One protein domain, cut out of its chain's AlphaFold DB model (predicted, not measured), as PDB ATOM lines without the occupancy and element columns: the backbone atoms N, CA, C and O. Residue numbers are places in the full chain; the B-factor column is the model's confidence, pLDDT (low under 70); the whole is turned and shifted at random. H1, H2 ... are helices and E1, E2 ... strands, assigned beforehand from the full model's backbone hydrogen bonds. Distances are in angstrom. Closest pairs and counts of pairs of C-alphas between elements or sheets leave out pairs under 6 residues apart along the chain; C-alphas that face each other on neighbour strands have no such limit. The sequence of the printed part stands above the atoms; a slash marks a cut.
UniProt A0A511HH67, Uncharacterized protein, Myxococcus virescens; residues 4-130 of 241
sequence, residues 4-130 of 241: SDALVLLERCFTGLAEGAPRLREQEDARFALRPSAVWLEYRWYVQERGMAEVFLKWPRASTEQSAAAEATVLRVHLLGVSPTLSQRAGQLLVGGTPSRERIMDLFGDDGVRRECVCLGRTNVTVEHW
ATOM      1  N   SER A   4     254.330 170.898 296.345       94.94
ATOM      2  CA  SER A   4     254.490 169.602 297.018       94.94
ATOM      3  C   SER A   4     253.888 168.456 296.207       94.94
ATOM      4  O   SER A   4     254.549 167.443 295.998       94.94
ATOM      5  N   ASP A   5     252.679 168.638 295.669       95.75
ATOM      6  CA  ASP A   5     252.041 167.638 294.806       95.75
ATOM      7  C   ASP A   5     252.865 167.380 293.531       95.75
ATOM      8  O   ASP A   5     253.034 166.232 293.118       95.75
ATOM      9  N   ALA A   6     253.410 168.438 292.915       95.62
ATOM     10  CA  ALA A   6     254.253 168.332 291.723       95.62
ATOM     11  C   ALA A   6     255.552 167.563 292.008       95.62
ATOM     12  O   ALA A   6     255.987 166.750 291.191       95.62
ATOM     13  N   LEU A   7     256.158 167.801 293.175       95.12
ATOM     14  CA  LEU A   7     257.360 167.106 293.623       95.12
ATOM     15  C   LEU A   7     257.086 165.630 293.918       95.12
ATOM     16  O   LEU A   7     257.848 164.784 293.460       95.12
ATOM     17  N   VAL A   8     255.977 165.313 294.589       96.06
ATOM     18  CA  VAL A   8     255.549 163.926 294.837       96.06
ATOM     19  C   VAL A   8     255.261 163.198 293.524       96.06
ATOM     20  O   VAL A   8     255.654 162.043 293.352       96.06
ATOM     21  N   LEU A   9     254.607 163.867 292.570       95.69
ATOM     22  CA  LEU A   9     254.367 163.330 291.232       95.69
ATOM     23  C   LEU A   9     255.686 163.016 290.512       95.69
ATOM     24  O   LEU A   9     255.847 161.912 289.989       95.69
ATOM     25  N   LEU A  10     256.630 163.961 290.514       96.12
ATOM     26  CA  LEU A  10     257.961 163.779 289.938       96.12
ATOM     27  C   LEU A  10     258.709 162.614 290.580       96.12
ATOM     28  O   LEU A  10     259.214 161.749 289.868       96.12
ATOM     29  N   GLU A  11     258.750 162.577 291.911       95.44
ATOM     30  CA  GLU A  11     259.412 161.518 292.664       95.44
ATOM     31  C   GLU A  11     258.817 160.167 292.304       95.44
ATOM     32  O   GLU A  11     259.563 159.299 291.880       95.44
ATOM     33  N   ARG A  12     257.487 160.023 292.324       96.56
ATOM     34  CA  ARG A  12     256.795 158.789 291.924       96.56
ATOM     35  C   ARG A  12     257.137 158.348 290.499       96.56
ATOM     36  O   ARG A  12     257.295 157.154 290.244       96.56
ATOM     37  N   CYS A  13     257.186 159.283 289.552       97.12
ATOM     38  CA  CYS A  13     257.438 158.973 288.145       97.12
ATOM     39  C   CYS A  13     258.893 158.564 287.891       97.12
ATOM     40  O   CYS A  13     259.124 157.646 287.106       97.12
ATOM     41  N   PHE A  14     259.852 159.184 288.580       97.06
ATOM     42  CA  PHE A  14     261.285 158.928 288.414       97.06
ATOM     43  C   PHE A  14     261.899 158.106 289.564       97.06
ATOM     44  O   PHE A  14     263.122 158.010 289.660       97.06
ATOM     45  N   THR A  15     261.081 157.472 290.416       95.38
ATOM     46  CA  THR A  15     261.552 156.645 291.538       95.38
ATOM     47  C   THR A  15     262.571 155.610 291.070       95.38
ATOM     48  O   THR A  15     262.307 154.839 290.145       95.38
ATOM     49  N   GLY A  16     263.709 155.551 291.765       93.06
ATOM     50  CA  GLY A  16     264.771 154.575 291.514       93.06
ATOM     51  C   GLY A  16     265.722 154.943 290.374       93.06
ATOM     52  O   GLY A  16     266.667 154.196 290.137       93.06
ATOM     53  N   LEU A  17     265.509 156.072 289.690       95.31
ATOM     54  CA  LEU A  17     266.457 156.600 288.711       95.31
ATOM     55  C   LEU A  17     267.513 157.475 289.390       95.31
ATOM     56  O   LEU A  17     267.228 158.188 290.353       95.31
ATOM     57  N   ALA A  18     268.737 157.424 288.867       93.06
ATOM     58  CA  ALA A  18     269.835 158.237 289.361       93.06
ATOM     59  C   ALA A  18     269.709 159.684 288.869       93.06
ATOM     60  O   ALA A  18     269.397 159.936 287.701       93.06
ATOM     61  N   GLU A  19     270.006 160.638 289.751       96.19
ATOM     62  CA  GLU A  19     270.241 162.024 289.350       96.19
ATOM     63  C   GLU A  19     271.704 162.168 288.913       96.19
ATOM     64  O   GLU A  19     272.621 161.965 289.708       96.19
ATOM     65  N   GLY A  20     271.929 162.501 287.639       95.81
ATOM     66  CA  GLY A  20     273.274 162.607 287.058       95.81
ATOM     67  C   GLY A  20     274.041 163.857 287.506       95.81
ATOM     68  O   GLY A  20     275.260 163.931 287.364       95.81
ATOM     69  N   ALA A  21     273.342 164.846 288.063       97.38
ATOM     70  CA  ALA A  21     273.935 166.058 288.608       97.38
ATOM     71  C   ALA A  21     273.108 166.594 289.788       97.38
ATOM     72  O   ALA A  21     271.901 166.353 289.842       97.38
ATOM     73  N   PRO A  22     273.726 167.359 290.712       96.50
ATOM     74  CA  PRO A  22     273.000 168.019 291.790       96.50
ATOM     75  C   PRO A  22     271.892 168.924 291.253       96.50
ATOM     76  O   PRO A  22     272.124 169.697 290.320       96.50
ATOM     77  N   ARG A  23     270.714 168.861 291.886       96.00
ATOM     78  CA  ARG A  23     269.568 169.731 291.590       96.00
ATOM     79  C   ARG A  23     269.982 171.199 291.639       96.00
ATOM     80  O   ARG A  23     270.752 171.608 292.507       96.00
ATOM     81  N   LEU A  24     269.433 171.996 290.732       95.88
ATOM     82  CA  LEU A  24     269.640 173.439 290.715       95.88
ATOM     83  C   LEU A  24     268.333 174.120 291.108       95.88
ATOM     84  O   LEU A  24     267.398 174.163 290.313       95.88
ATOM     85  N   ARG A  25     268.272 174.636 292.336       94.06
ATOM     86  CA  ARG A  25     267.101 175.312 292.902       94.06
ATOM     87  C   ARG A  25     267.414 176.781 293.112       94.06
ATOM     88  O   ARG A  25     268.262 177.119 293.931       94.06
ATOM     89  N   GLU A  26     266.718 177.652 292.387       92.25
ATOM     90  CA  GLU A  26     266.986 179.097 292.414       92.25
ATOM     91  C   GLU A  26     266.837 179.682 293.820       92.25
ATOM     92  O   GLU A  26     267.625 180.525 294.231       92.25
ATOM     93  N   GLN A  27     265.850 179.199 294.574       89.56
ATOM     94  CA  GLN A  27     265.547 179.684 295.918       89.56
ATOM     95  C   GLN A  27     266.610 179.310 296.969       89.56
ATOM     96  O   GLN A  27     266.720 179.994 297.983       89.56
ATOM     97  N   GLU A  28     267.372 178.236 296.753       89.81
ATOM     98  CA  GLU A  28     268.353 177.716 297.723       89.81
ATOM     99  C   GLU A  28     269.771 178.258 297.484       89.81
ATOM    100  O   GLU A  28     270.655 178.081 298.321       89.81
ATOM    101  N   ASP A  29     270.005 178.933 296.358       89.56
ATOM    102  CA  ASP A  29     271.319 179.438 295.975       89.56
ATOM    103  C   ASP A  29     271.350 180.970 296.054       89.56
ATOM    104  O   ASP A  29     270.748 181.692 295.253       89.56
ATOM    105  N   ALA A  30     272.097 181.471 297.042       88.56
ATOM    106  CA  ALA A  30     272.201 182.893 297.365       88.56
ATOM    107  C   ALA A  30     272.680 183.757 296.186       88.56
ATOM    108  O   ALA A  30     272.385 184.954 296.149       88.56
ATOM    109  N   ARG A  31     273.364 183.169 295.195       89.44
ATOM    110  CA  ARG A  31     273.804 183.880 293.985       89.44
ATOM    111  C   ARG A  31     272.627 184.363 293.130       89.44
ATOM    112  O   ARG A  31     272.792 185.298 292.353       89.44
ATOM    113  N   PHE A  32     271.438 183.772 293.284       88.44
ATOM    114  CA  PHE A  32     270.232 184.139 292.533       88.44
ATOM    115  C   PHE A  32     269.218 184.956 293.339       88.44
ATOM    116  O   PHE A  32     268.176 185.331 292.797       88.44
ATOM    117  N   ALA A  33     269.522 185.303 294.596       83.38
ATOM    118  CA  ALA A  33     268.602 186.029 295.477       83.38
ATOM    119  C   ALA A  33     268.081 187.342 294.859       83.38
ATOM    120  O   ALA A  33     266.917 187.700 295.041       83.38
ATOM    121  N   LEU A  34     268.921 188.031 294.077       79.38
ATOM    122  CA  LEU A  34     268.599 189.305 293.426       79.38
ATOM    123  C   LEU A  34     268.150 189.172 291.966       79.38
ATOM    124  O   LEU A  34     267.923 190.185 291.306       79.38
ATOM    125  N   ARG A  35     267.995 187.952 291.433       83.19
ATOM    126  CA  ARG A  35     267.505 187.771 290.062       83.19
ATOM    127  C   ARG A  35     266.111 188.409 289.933       83.19
ATOM    128  O   ARG A  35     265.233 188.056 290.728       83.19
ATOM    129  N   PRO A  36     265.871 189.319 288.970       78.69
ATOM    130  CA  PRO A  36     264.581 189.985 288.811       78.69
ATOM    131  C   PRO A  36     263.581 189.035 288.135       78.69
ATOM    132  O   PRO A  36     263.358 189.086 286.929       78.69
ATOM    133  N   SER A  37     263.004 188.122 288.916       83.88
ATOM    134  CA  SER A  37     262.047 187.117 288.452       83.88
ATOM    135  C   SER A  37     260.813 187.091 289.351       83.88
ATOM    136  O   SER A  37     260.923 187.113 290.575       83.88
ATOM    137  N   ALA A  38     259.631 186.992 288.739       88.38
ATOM    138  CA  ALA A  38     258.368 186.772 289.448       88.38
ATOM    139  C   ALA A  38     258.163 185.302 289.866       88.38
ATOM    140  O   ALA A  38     257.165 184.965 290.503       88.38
ATOM    141  N   VAL A  39     259.091 184.417 289.489       92.56
ATOM    142  CA  VAL A  39     259.014 182.975 289.726       92.56
ATOM    143  C   VAL A  39     260.307 182.411 290.292       92.56
ATOM    144  O   VAL A  39     261.385 182.964 290.067       92.56
ATOM    145  N   TRP A  40     260.173 181.285 290.978       94.06
ATOM    146  CA  TRP A  40     261.257 180.376 291.311       94.06
ATOM    147  C   TRP A  40     261.348 179.251 290.288       94.06
ATOM    148  O   TRP A  40     260.338 178.867 289.684       94.06
ATOM    149  N   LEU A  41     262.564 178.739 290.109       95.19
ATOM    150  CA  LEU A  41     262.889 177.677 289.171       95.19
ATOM    151  C   LEU A  41     263.644 176.536 289.866       95.19
ATOM    152  O   LEU A  41     264.505 176.770 290.717       95.19
ATOM    153  N   GLU A  42     263.371 175.305 289.443       96.38
ATOM    154  CA  GLU A  42     264.160 174.122 289.790       96.38
ATOM    155  C   GLU A  42     264.467 173.297 288.540       96.38
ATOM    156  O   GLU A  42     263.571 173.037 287.734       96.38
ATOM    157  N   TYR A  43     265.723 172.860 288.417       97.50
ATOM    158  CA  TYR A  43     266.148 171.849 287.452       97.50
ATOM    159  C   TYR A  43     266.585 170.555 288.134       97.50
ATOM    160  O   TYR A  43     267.233 170.577 289.189       97.50
ATOM    161  N   ARG A  44     266.276 169.428 287.486       97.88
ATOM    162  CA  ARG A  44     266.777 168.089 287.831       97.88
ATOM    163  C   ARG A  44     267.195 167.346 286.568       97.88
ATOM    164  O   ARG A  44     266.617 167.578 285.510       97.88
ATOM    165  N   TRP A  45     268.141 166.423 286.693       98.06
ATOM    166  CA  TRP A  45     268.642 165.627 285.573       98.06
ATOM    167  C   TRP A  45     268.631 164.150 285.943       98.06
ATOM    168  O   TRP A  45     269.513 163.693 286.666       98.06
ATOM    169  N   TYR A  46     267.637 163.408 285.459       97.81
ATOM    170  CA  TYR A  46     267.569 161.956 285.631       97.81
ATOM    171  C   TYR A  46     268.250 161.277 284.454       97.81
ATOM    172  O   TYR A  46     267.946 161.598 283.307       97.81
ATOM    173  N   VAL A  47     269.151 160.340 284.722       95.81
ATOM    174  CA  VAL A  47     269.933 159.660 283.683       95.81
ATOM    175  C   VAL A  47     269.652 158.165 283.693       95.81
ATOM    176  O   VAL A  47     269.482 157.564 284.753       95.81
ATOM    177  N   GLN A  48     269.564 157.572 282.505       95.62
ATOM    178  CA  GLN A  48     269.306 156.145 282.323       95.62
ATOM    179  C   GLN A  48     269.722 155.736 280.907       95.62
ATOM    180  O   GLN A  48     269.402 156.426 279.939       95.62
ATOM    181  N   GLU A  49     270.384 154.584 280.775       91.38
ATOM    182  CA  GLU A  49     270.855 154.065 279.481       91.38
ATOM    183  C   GLU A  49     271.711 155.107 278.731       91.38
ATOM    184  O   GLU A  49     272.759 155.506 279.227       91.38
ATOM    185  N   ARG A  50     271.283 155.540 277.536       90.50
ATOM    186  CA  ARG A  50     271.945 156.562 276.708       90.50
ATOM    187  C   ARG A  50     271.122 157.852 276.638       90.50
ATOM    188  O   ARG A  50     271.188 158.584 275.646       90.50
ATOM    189  N   GLY A  51     270.291 158.096 277.646       93.62
ATOM    190  CA  GLY A  51     269.367 159.216 277.683       93.62
ATOM    191  C   GLY A  51     269.372 159.950 279.015       93.62
ATOM    192  O   GLY A  51     269.841 159.459 280.044       93.62
ATOM    193  N   MET A  52     268.800 161.145 278.975       96.38
ATOM    194  CA  MET A  52     268.628 162.015 280.123       96.38
ATOM    195  C   MET A  52     267.277 162.723 280.048       96.38
ATOM    196  O   MET A  52     266.895 163.248 279.005       96.38
ATOM    197  N   ALA A  53     266.572 162.773 281.173       97.44
ATOM    198  CA  ALA A  53     265.406 163.615 281.369       97.44
ATOM    199  C   ALA A  53     265.820 164.854 282.170       97.44
ATOM    200  O   ALA A  53     266.107 164.765 283.366       97.44
ATOM    201  N   GLU A  54     265.848 166.010 281.512       98.06
ATOM    202  CA  GLU A  54     265.982 167.303 282.177       98.06
ATOM    203  C   GLU A  54     264.595 167.803 282.576       98.06
ATOM    204  O   GLU A  54     263.757 168.109 281.730       98.06
ATOM    205  N   VAL A  55     264.352 167.883 283.878       97.69
ATOM    206  CA  VAL A  55     263.107 168.388 284.448       97.69
ATOM    207  C   VAL A  55     263.274 169.858 284.792       97.69
ATOM    208  O   VAL A  55     264.267 170.238 285.402       97.69
ATOM    209  N   PHE A  56     262.269 170.657 284.455       95.81
ATOM    210  CA  PHE A  56     262.136 172.068 284.779       95.81
ATOM    211  C   PHE A  56     260.814 172.306 285.511       95.81
ATOM    212  O   PHE A  56     259.740 171.983 284.998       95.81
ATOM    213  N   LEU A  57     260.884 172.906 286.693       96.62
ATOM    214  CA  LEU A  57     259.726 173.250 287.511       96.62
ATOM    215  C   LEU A  57     259.708 174.756 287.776       96.62
ATOM    216  O   LEU A  57     260.741 175.347 288.084       96.62
ATOM    217  N   LYS A  58     258.528 175.373 287.663       96.00
ATOM    218  CA  LYS A  58     258.320 176.816 287.850       96.00
ATOM    219  C   LYS A  58     257.111 177.085 288.735       96.00
ATOM    220  O   LYS A  58     256.003 176.622 288.443       96.00
ATOM    221  N   TRP A  59     257.288 177.923 289.747       95.44
ATOM    222  CA  TRP A  59     256.218 178.374 290.640       95.44
ATOM    223  C   TRP A  59     256.392 179.859 290.997       95.44
ATOM    224  O   TRP A  59     257.488 180.396 290.824       95.44
ATOM    225  N   PRO A  60     255.335 180.568 291.433       93.44
ATOM    226  CA  PRO A  60     255.434 181.967 291.836       93.44
ATOM    227  C   PRO A  60     256.478 182.182 292.930       93.44
ATOM    228  O   PRO A  60     256.679 181.314 293.784       93.44
ATOM    229  N   ARG A  61     257.110 183.359 292.943       90.50
ATOM    230  CA  ARG A  61     257.970 183.730 294.065       90.50
ATOM    231  C   ARG A  61     257.155 183.798 295.354       90.50
ATOM    232  O   ARG A  61     256.246 184.609 295.484       90.50
ATOM    233  N   ALA A  62     257.527 182.947 296.297       89.12
ATOM    234  CA  ALA A  62     257.013 182.890 297.658       89.12
ATOM    235  C   ALA A  62     258.185 182.741 298.641       89.12
ATOM    236  O   ALA A  62     259.303 182.409 298.227       89.12
ATOM    237  N   SER A  63     257.955 182.971 299.936       85.44
ATOM    238  CA  SER A  63     258.960 182.637 300.953       85.44
ATOM    239  C   SER A  63     259.223 181.125 300.973       85.44
ATOM    240  O   SER A  63     258.396 180.332 300.510       85.44
ATOM    241  N   THR A  64     260.368 180.700 301.512       83.19
ATOM    242  CA  THR A  64     260.718 179.271 301.618       83.19
ATOM    243  C   THR A  64     259.637 178.481 302.356       83.19
ATOM    244  O   THR A  64     259.206 177.434 301.883       83.19
ATOM    245  N   GLU A  65     259.108 179.037 303.446       86.06
ATOM    246  CA  GLU A  65     258.037 178.438 304.255       86.06
ATOM    247  C   GLU A  65     256.725 178.249 303.475       86.06
ATOM    248  O   GLU A  65     256.000 177.282 303.688       86.06
ATOM    249  N   GLN A  66     256.423 179.154 302.541       88.94
ATOM    250  CA  GLN A  66     255.187 179.131 301.752       88.94
ATOM    251  C   GLN A  66     255.322 178.337 300.449       88.94
ATOM    252  O   GLN A  66     254.318 178.020 299.809       88.94
ATOM    253  N   SER A  67     256.548 178.007 300.038       86.94
ATOM    254  CA  SER A  67     256.811 177.447 298.709       86.94
ATOM    255  C   SER A  67     256.160 176.084 298.515       86.94
ATOM    256  O   SER A  67     255.601 175.833 297.454       86.94
ATOM    257  N   ALA A  68     256.123 175.247 299.554       87.94
ATOM    258  CA  ALA A  68     255.477 173.936 299.514       87.94
ATOM    259  C   ALA A  68     253.987 174.002 299.115       87.94
ATOM    260  O   ALA A  68     253.498 173.111 298.414       87.94
ATOM    261  N   ALA A  69     253.282 175.058 299.537       91.50
ATOM    262  CA  ALA A  69     251.865 175.285 299.255       91.50
ATOM    263  C   ALA A  69     251.621 176.159 298.011       91.50
ATOM    264  O   ALA A  69     250.479 176.274 297.561       91.50
ATOM    265  N   ALA A  70     252.666 176.774 297.447       93.25
ATOM    266  CA  ALA A  70     252.552 177.577 296.237       93.25
ATOM    267  C   ALA A  70     252.099 176.712 295.053       93.25
ATOM    268  O   ALA A  70     252.409 175.526 294.967       93.25
ATOM    269  N   GLU A  71     251.366 177.304 294.114       93.62
ATOM    270  CA  GLU A  71     250.939 176.591 292.913       93.62
ATOM    271  C   GLU A  71     252.118 176.374 291.952       93.62
ATOM    272  O   GLU A  71     252.760 177.328 291.508       93.62
ATOM    273  N   ALA A  72     252.375 175.120 291.575       94.56
ATOM    274  CA  ALA A  72     253.266 174.825 290.460       94.56
ATOM    275  C   ALA A  72     252.578 175.267 289.163       94.56
ATOM    276  O   ALA A  72     251.474 174.824 288.854       94.56
ATOM    277  N   THR A  73     253.214 176.139 288.387       93.31
ATOM    278  CA  THR A  73     252.619 176.684 287.150       93.31
ATOM    279  C   THR A  73     253.087 175.946 285.904       93.31
ATOM    280  O   THR A  73     252.306 175.772 284.968       93.31
ATOM    281  N   VAL A  74     254.337 175.479 285.892       94.88
ATOM    282  CA  VAL A  74     254.908 174.698 284.788       94.88
ATOM    283  C   VAL A  74     255.724 173.549 285.355       94.88
ATOM    284  O   VAL A  74     256.573 173.771 286.215       94.88
ATOM    285  N   LEU A  75     255.493 172.358 284.815       96.38
ATOM    286  CA  LEU A  75     256.360 171.197 284.919       96.38
ATOM    287  C   LEU A  75     256.721 170.755 283.497       96.38
ATOM    288  O   LEU A  75     255.857 170.329 282.737       96.38
ATOM    289  N   ARG A  76     257.988 170.862 283.113       96.38
ATOM    290  CA  ARG A  76     258.463 170.472 281.785       96.38
ATOM    291  C   ARG A  76     259.545 169.413 281.899       96.38
ATOM    292  O   ARG A  76     260.382 169.493 282.790       96.38
ATOM    293  N   VAL A  77     259.538 168.452 280.989       97.12
ATOM    294  CA  VAL A  77     260.588 167.445 280.850       97.12
ATOM    295  C   VAL A  77     261.128 167.496 279.431       97.12
ATOM    296  O   VAL A  77     260.363 167.326 278.485       97.12
ATOM    297  N   HIS A  78     262.433 167.709 279.279       95.88
ATOM    298  CA  HIS A  78     263.144 167.504 278.023       95.88
ATOM    299  C   HIS A  78     263.807 166.126 278.055       95.88
ATOM    300  O   HIS A  78     264.680 165.868 278.883       95.88
ATOM    301  N   LEU A  79     263.388 165.241 277.158       95.56
ATOM    302  CA  LEU A  79     264.003 163.936 276.949       95.56
ATOM    303  C   LEU A  79     265.094 164.078 275.892       95.56
ATOM    304  O   LEU A  79     264.802 164.295 274.715       95.56
ATOM    305  N   LEU A  80     266.346 163.998 276.336       93.25
ATOM    306  CA  LEU A  80     267.539 164.101 275.506       93.25
ATOM    307  C   LEU A  80     268.189 162.717 275.351       93.25
ATOM    308  O   LEU A  80     268.228 161.927 276.293       93.25
ATOM    309  N   GLY A  81     268.762 162.437 274.180       89.56
ATOM    310  CA  GLY A  81     269.359 161.128 273.876       89.56
ATOM    311  C   GLY A  81     268.308 160.078 273.533       89.56
ATOM    312  O   GLY A  81     267.316 160.411 272.896       89.56
ATOM    313  N   VAL A  82     268.553 158.816 273.890       88.25
ATOM    314  CA  VAL A  82     267.611 157.710 273.645       88.25
ATOM    315  C   VAL A  82     267.496 156.865 274.906       88.25
ATOM    316  O   VAL A  82     268.462 156.210 275.305       88.25
ATOM    317  N   SER A  83     266.311 156.869 275.522       93.12
ATOM    318  CA  SER A  83     265.971 155.944 276.605       93.12
ATOM    319  C   SER A  83     264.463 155.673 276.649       93.12
ATOM    320  O   SER A  83     263.696 156.519 277.124       93.12
ATOM    321  N   PRO A  84     264.012 154.475 276.227       93.12
ATOM    322  CA  PRO A  84     262.614 154.070 276.352       93.12
ATOM    323  C   PRO A  84     262.112 154.144 277.794       93.12
ATOM    324  O   PRO A  84     260.966 154.528 278.031       93.12
ATOM    325  N   THR A  85     262.984 153.832 278.758       95.69
ATOM    326  CA  THR A  85     262.674 153.922 280.186       95.69
ATOM    327  C   THR A  85     262.313 155.353 280.578       95.69
ATOM    328  O   THR A  85     261.248 155.571 281.157       95.69
ATOM    329  N   LEU A  86     263.144 156.346 280.238       96.38
ATOM    330  CA  LEU A  86     262.857 157.750 280.556       96.38
ATOM    331  C   LEU A  86     261.599 158.250 279.844       96.38
ATOM    332  O   LEU A  86     260.768 158.899 280.478       96.38
ATOM    333  N   SER A  87     261.414 157.887 278.575       94.56
ATOM    334  CA  SER A  87     260.222 158.238 277.797       94.56
ATOM    335  C   SER A  87     258.942 157.677 278.423       94.56
ATOM    336  O   SER A  87     257.963 158.407 278.597       94.56
ATOM    337  N   GLN A  88     258.959 156.415 278.865       95.69
ATOM    338  CA  GLN A  88     257.843 155.806 279.590       95.69
ATOM    339  C   GLN A  88     257.578 156.517 280.926       95.69
ATOM    340  O   GLN A  88     256.420 156.806 281.239       95.69
ATOM    341  N   ARG A  89     258.623 156.804 281.720       97.25
ATOM    342  CA  ARG A  89     258.491 157.479 283.024       97.25
ATOM    343  C   ARG A  89     257.951 158.899 282.886       97.25
ATOM    344  O   ARG A  89     257.030 159.263 283.615       97.25
ATOM    345  N   ALA A  90     258.462 159.673 281.932       96.75
ATOM    346  CA  ALA A  90     257.980 161.020 281.651       96.75
ATOM    347  C   ALA A  90     256.518 161.008 281.184       96.75
ATOM    348  O   ALA A  90     255.730 161.830 281.642       96.75
ATOM    349  N   GLY A  91     256.116 160.026 280.366       95.56
ATOM    350  CA  GLY A  91     254.719 159.849 279.958       95.56
ATOM    351  C   GLY A  91     253.750 159.657 281.134       95.56
ATOM    352  O   GLY A  91     252.610 160.113 281.074       95.56
ATOM    353  N   GLN A  92     254.200 159.074 282.253       96.81
ATOM    354  CA  GLN A  92     253.371 158.937 283.460       96.81
ATOM    355  C   GLN A  92     253.028 160.280 284.127       96.81
ATOM    356  O   GLN A  92     252.064 160.342 284.890       96.81
ATOM    357  N   LEU A  93     253.769 161.359 283.841       95.94
ATOM    358  CA  LEU A  93     253.435 162.708 284.319       95.94
ATOM    359  C   LEU A  93     252.166 163.264 283.665       95.94
ATOM    360  O   LEU A  93     251.529 164.155 284.221       95.94
ATOM    361  N   LEU A  94     251.814 162.754 282.483       94.88
ATOM    362  CA  LEU A  94     250.676 163.224 281.698       94.88
ATOM    363  C   LEU A  94     249.359 162.546 282.115       94.88
ATOM    364  O   LEU A  94     248.273 163.016 281.773       94.88
ATOM    365  N   VAL A  95     249.441 161.432 282.850       94.19
ATOM    366  CA  VAL A  95     248.283 160.616 283.234       94.19
ATOM    367  C   VAL A  95     247.355 161.403 284.161       94.19
ATOM    368  O   VAL A  95     247.773 161.925 285.192       94.19
ATOM    369  N   GLY A  96     246.068 161.452 283.805       89.56
ATOM    370  CA  GLY A  96     245.036 162.172 284.558       89.56
ATOM    371  C   GLY A  96     244.943 163.668 284.242       89.56
ATOM    372  O   GLY A  96     244.059 164.340 284.773       89.56
ATOM    373  N   GLY A  97     245.812 164.192 283.373       90.62
ATOM    374  CA  GLY A  97     245.713 165.558 282.871       90.62
ATOM    375  C   GLY A  97     244.667 165.707 281.770       90.62
ATOM    376  O   GLY A  97     244.368 164.770 281.029       90.62
ATOM    377  N   THR A  98     244.113 166.909 281.643       90.56
ATOM    378  CA  THR A  98     243.274 167.266 280.496       90.56
ATOM    379  C   THR A  98     244.165 167.783 279.369       90.56
ATOM    380  O   THR A  98     245.073 168.566 279.644       90.56
ATOM    381  N   PRO A  99     243.955 167.386 278.101       85.31
ATOM    382  CA  PRO A  99     244.724 167.944 276.992       85.31
ATOM    383  C   PRO A  99     244.663 169.473 277.011       85.31
ATOM    384  O   PRO A  99     243.571 170.051 277.051       85.31
ATOM    385  N   SER A 100     245.825 170.127 277.009       75.62
ATOM    386  CA  SER A 100     245.866 171.589 277.016       75.62
ATOM    387  C   SER A 100     245.303 172.111 275.692       75.62
ATOM    388  O   SER A 100     245.787 171.762 274.616       75.62
ATOM    389  N   ARG A 101     244.234 172.920 275.760       60.25
ATOM    390  CA  ARG A 101     243.608 173.551 274.580       60.25
ATOM    391  C   ARG A 101     244.488 174.640 273.974       60.25
ATOM    392  O   ARG A 101     244.304 174.997 272.811       60.25
ATOM    393  N   GLU A 102     245.423 175.168 274.756       52.75
ATOM    394  CA  GLU A 102     246.392 176.147 274.303       52.75
ATOM    395  C   GLU A 102     247.431 175.455 273.420       52.75
ATOM    396  O   GLU A 102     248.500 175.033 273.861       52.75
ATOM    397  N   ARG A 103     247.134 175.413 272.117       50.69
ATOM    398  CA  ARG A 103     248.149 175.381 271.062       50.69
ATOM    399  C   ARG A 103     248.967 176.681 271.083       50.69
ATOM    400  O   ARG A 103     249.073 177.371 270.078       50.69
ATOM    401  N   ILE A 104     249.593 177.024 272.210       45.53
ATOM    402  CA  ILE A 104     250.624 178.078 272.251       45.53
ATOM    403  C   ILE A 104     251.817 177.713 271.336       45.53
ATOM    404  O   ILE A 104     252.695 178.528 271.084       45.53
ATOM    405  N   MET A 105     251.829 176.503 270.773       44.72
ATOM    406  CA  MET A 105     252.927 175.961 269.986       44.72
ATOM    407  C   MET A 105     252.741 176.006 268.467       44.72
ATOM    408  O   MET A 105     253.670 175.614 267.781       44.72
ATOM    409  N   ASP A 106     251.642 176.552 267.926       40.53
ATOM    410  CA  ASP A 106     251.563 176.856 266.477       40.53
ATOM    411  C   ASP A 106     252.455 178.076 266.093       40.53
ATOM    412  O   ASP A 106     252.489 178.492 264.937       40.53
ATOM    413  N   LEU A 107     253.187 178.665 267.056       40.59
ATOM    414  CA  LEU A 107     254.177 179.738 266.845       40.59
ATOM    415  C   LEU A 107     255.594 179.231 266.532       40.59
ATOM    416  O   LEU A 107     256.416 180.002 266.037       40.59
ATOM    417  N   PHE A 108     255.887 177.960 266.804       42.25
ATOM    418  CA  PHE A 108     257.115 177.303 266.370       42.25
ATOM    419  C   PHE A 108     256.691 176.286 265.311       42.25
ATOM    420  O   PHE A 108     255.785 175.499 265.560       42.25
ATOM    421  N   GLY A 109     257.256 176.361 264.103       48.88
ATOM    422  CA  GLY A 109     256.967 175.393 263.040       48.88
ATOM    423  C   GLY A 109     257.386 173.966 263.421       48.88
ATOM    424  O   GLY A 109     257.599 173.651 264.588       48.88
ATOM    425  N   ASP A 110     257.551 173.092 262.430       59.34
ATOM    426  CA  ASP A 110     258.170 171.779 262.644       59.34
ATOM    427  C   ASP A 110     259.658 171.954 263.011       59.34
ATOM    428  O   ASP A 110     260.541 171.908 262.161       59.34
ATOM    429  N   ASP A 111     259.936 172.222 264.288       66.75
ATOM    430  CA  ASP A 111     261.283 172.260 264.869       66.75
ATOM    431  C   ASP A 111     261.826 170.847 265.155       66.75
ATOM    432  O   ASP A 111     262.862 170.674 265.803       66.75
ATOM    433  N   GLY A 112     261.119 169.818 264.676       70.44
ATOM    434  CA  GLY A 112     261.473 168.417 264.817       70.44
ATOM    435  C   GLY A 112     261.303 167.853 266.228       70.44
ATOM    436  O   GLY A 112     261.631 166.681 266.427       70.44
ATOM    437  N   VAL A 113     260.796 168.634 267.194       79.25
ATOM    438  CA  VAL A 113     260.605 168.209 268.589       79.25
ATOM    439  C   VAL A 113     259.154 167.789 268.812       79.25
ATOM    440  O   VAL A 113     258.218 168.592 268.754       79.25
ATOM    441  N   ARG A 114     258.952 166.511 269.146       86.44
ATOM    442  CA  ARG A 114     257.626 165.993 269.508       86.44
ATOM    443  C   ARG A 114     257.278 166.434 270.925       86.44
ATOM    444  O   ARG A 114     258.064 166.240 271.846       86.44
ATOM    445  N   ARG A 115     256.084 166.990 271.117       87.94
ATOM    446  CA  ARG A 115     255.649 167.546 272.404       87.94
ATOM    447  C   ARG A 115     254.288 167.011 272.807       87.94
ATOM    448  O   ARG A 115     253.354 167.005 272.010       87.94
ATOM    449  N   GLU A 116     254.176 166.602 274.061       90.81
ATOM    450  CA  GLU A 116     252.939 166.128 274.676       90.81
ATOM    451  C   GLU A 116     252.608 167.038 275.862       90.81
ATOM    452  O   GLU A 116     253.462 167.275 276.717       90.81
ATOM    453  N   CYS A 117     251.393 167.597 275.897       91.31
ATOM    454  CA  CYS A 117     251.022 168.633 276.860       91.31
ATOM    455  C   CYS A 117     249.642 168.385 277.479       91.31
ATOM    456  O   CYS A 117     248.652 168.189 276.767       91.31
ATOM    457  N   VAL A 118     249.571 168.457 278.807       93.12
ATOM    458  CA  VAL A 118     248.323 168.384 279.576       93.12
ATOM    459  C   VAL A 118     248.280 169.457 280.661       93.12
ATOM    460  O   VAL A 118     249.313 169.951 281.112       93.12
ATOM    461  N   CYS A 119     247.079 169.773 281.126       92.56
ATOM    462  CA  CYS A 119     246.846 170.584 282.310       92.56
ATOM    463  C   CYS A 119     246.439 169.694 283.494       92.56
ATOM    464  O   CYS A 119     245.522 168.876 283.389       92.56
ATOM    465  N   LEU A 120     247.082 169.897 284.646       91.12
ATOM    466  CA  LEU A 120     246.676 169.347 285.944       91.12
ATOM    467  C   LEU A 120     246.208 170.500 286.845       91.12
ATOM    468  O   LEU A 120     246.992 171.151 287.546       91.12
ATOM    469  N   GLY A 121     244.910 170.803 286.788       89.75
ATOM    470  CA  GLY A 121     244.383 172.065 287.315       89.75
ATOM    471  C   GLY A 121     244.910 173.235 286.480       89.75
ATOM    472  O   GLY A 121     244.692 173.260 285.272       89.75
ATOM    473  N   ARG A 122     245.623 174.185 287.101       89.44
ATOM    474  CA  ARG A 122     246.266 175.317 286.397       89.44
ATOM    475  C   ARG A 122     247.741 175.061 286.055       89.44
ATOM    476  O   ARG A 122     248.409 175.942 285.523       89.44
ATOM    477  N   THR A 123     248.261 173.879 286.385       92.31
ATOM    478  CA  THR A 123     249.650 173.501 286.112       92.31
ATOM    479  C   THR A 123     249.765 172.949 284.698       92.31
ATOM    480  O   THR A 123     249.127 171.944 284.386       92.31
ATOM    481  N   ASN A 124     250.606 173.562 283.866       93.75
ATOM    482  CA  ASN A 124     250.949 173.027 282.551       93.75
ATOM    483  C   ASN A 124     252.048 171.970 282.693       93.75
ATOM    484  O   ASN A 124     253.123 172.270 283.220       93.75
ATOM    485  N   VAL A 125     251.789 170.755 282.214       94.94
ATOM    486  CA  VAL A 125     252.754 169.654 282.185       94.94
ATOM    487  C   VAL A 125     253.124 169.356 280.738       94.94
ATOM    488  O   VAL A 125     252.248 169.054 279.931       94.94
ATOM    489  N   THR A 126     254.410 169.434 280.405       94.94
ATOM    490  CA  THR A 126     254.909 169.218 279.040       94.94
ATOM    491  C   THR A 126     256.036 168.193 279.029       94.94
ATOM    492  O   THR A 126     257.006 168.337 279.767       94.94
ATOM    493  N   VAL A 127     255.942 167.197 278.153       95.12
ATOM    494  CA  VAL A 127     257.040 166.279 277.832       95.12
ATOM    495  C   VAL A 127     257.481 166.555 276.400       95.12
ATOM    496  O   VAL A 127     256.688 166.436 275.467       95.12
ATOM    497  N   GLU A 128     258.737 166.953 276.232       93.44
ATOM    498  CA  GLU A 128     259.356 167.220 274.940       93.44
ATOM    499  C   GLU A 128     260.365 166.118 274.614       93.44
ATOM    500  O   GLU A 128     261.280 165.844 275.389       93.44
ATOM    501  N   HIS A 129     260.208 165.499 273.450       90.88
ATOM    502  CA  HIS A 129     261.084 164.456 272.936       90.88
ATOM    503  C   HIS A 129     262.056 165.089 271.945       90.88
ATOM    504  O   HIS A 129     261.695 165.366 270.801       90.88
ATOM    505  N   TRP A 130     263.283 165.318 272.407       86.62
ATOM    506  CA  TRP A 130     264.399 165.853 271.618       86.62
ATOM    507  C   TRP A 130     265.287 164.736 271.045       86.62
ATOM    508  O   TRP A 130     266.387 164.981 270.522       86.62
TER     509      TRP A 130
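AT A GLANCE: This is residues 4 to 130 of the 241 residues of an uncharacterized protein of Myxococcus virescens (UniProt A0A511HH67). A twisted sheet of five strands has two helices, H1 and H3, over one face and no named helix over the other; the short helix H2 lies off the sheet. Residues 18 to 19 and 24 to 25, in the long link after H1, pair along the edge strand E1, and the other long link, residues 95 to 113, pairs with the opposite edge strand E4 through residues 98 to 99. The printed part has 127 residues with three named helices and five named strands, in the order H1 E1 E2 H2 E3 H3 E4 E5 along the chain. The sheet is mixed, in the order E1 E2 E3 E5 E4, and the class is mixed, helices and strands. The whole is compact and rounded, with a radius of gyration of the C-alphas of 14.9 A and spans of 37 by 34 by 27 A.

IN THESE COORDINATES: In the sheet, E1 is residues 39 to 48, 29.7 A long; E2, residues 50 to 60, 33.9 A; E3, residues 74 to 82, 24.0 A; E5, residues 123 to 129, 19.7 A; and E4, residues 114 to 120, 20.0 A. H1 is residues 4 to 14, 15.3 A, from C-alpha 4 at (254.490, 169.602, 297.018). H3 is residues 84 to 94, 16.0 A, and H2 is residues 64 to 67, 5.2 A. E5 ends with C-alpha 129 at (261.084, 164.456, 272.936).

HOW THE PARTS SIT: E1 and E2 form an antiparallel hairpin, with N 42 and O 57 3.0 A apart, within hydrogen-bond range. E2 and E3 are antiparallel, with N 54 and O 78 at 2.9 A. E3 and E5 are parallel, with N 77 and O 126 at 2.8 A. E4 and E5 form another antiparallel hairpin, with N 118 and O 125 at 3.0 A. H1 and H3 are on the same face of the sheet, in two layers, helices on one face of a sheet. The closest C-alphas of H3 and E5 are those of Ala 90 and Val 127, 6.6 A apart. H1 has a height over the sheet of 8.7 A and runs along the strands, at 14 degrees to E3 on the local plane. H1 and H3 touch, closest at the C-alphas of Cys 13 and Arg 89, 5.4 A, at a shallow tilt of 25 degrees, opposite ways. H2 is not on the sheet and is only just apart from H1, closest 8.4 A. In H1 every O i to N i+4 pair is within hydrogen-bond range, in H3 5 of 7 are, and H2 is too short for such a pair.

THE WHOLE: The two C-alphas farthest apart, those of Glu 65 and Asp 110, are 42.1 A apart. The printed part has no cut. The links H1 to E1 and H3 to E4 are long, with 24 and 19 residues. The mean pLDDT of the printed part is 88.8, and residues 101 to 111 are under 70.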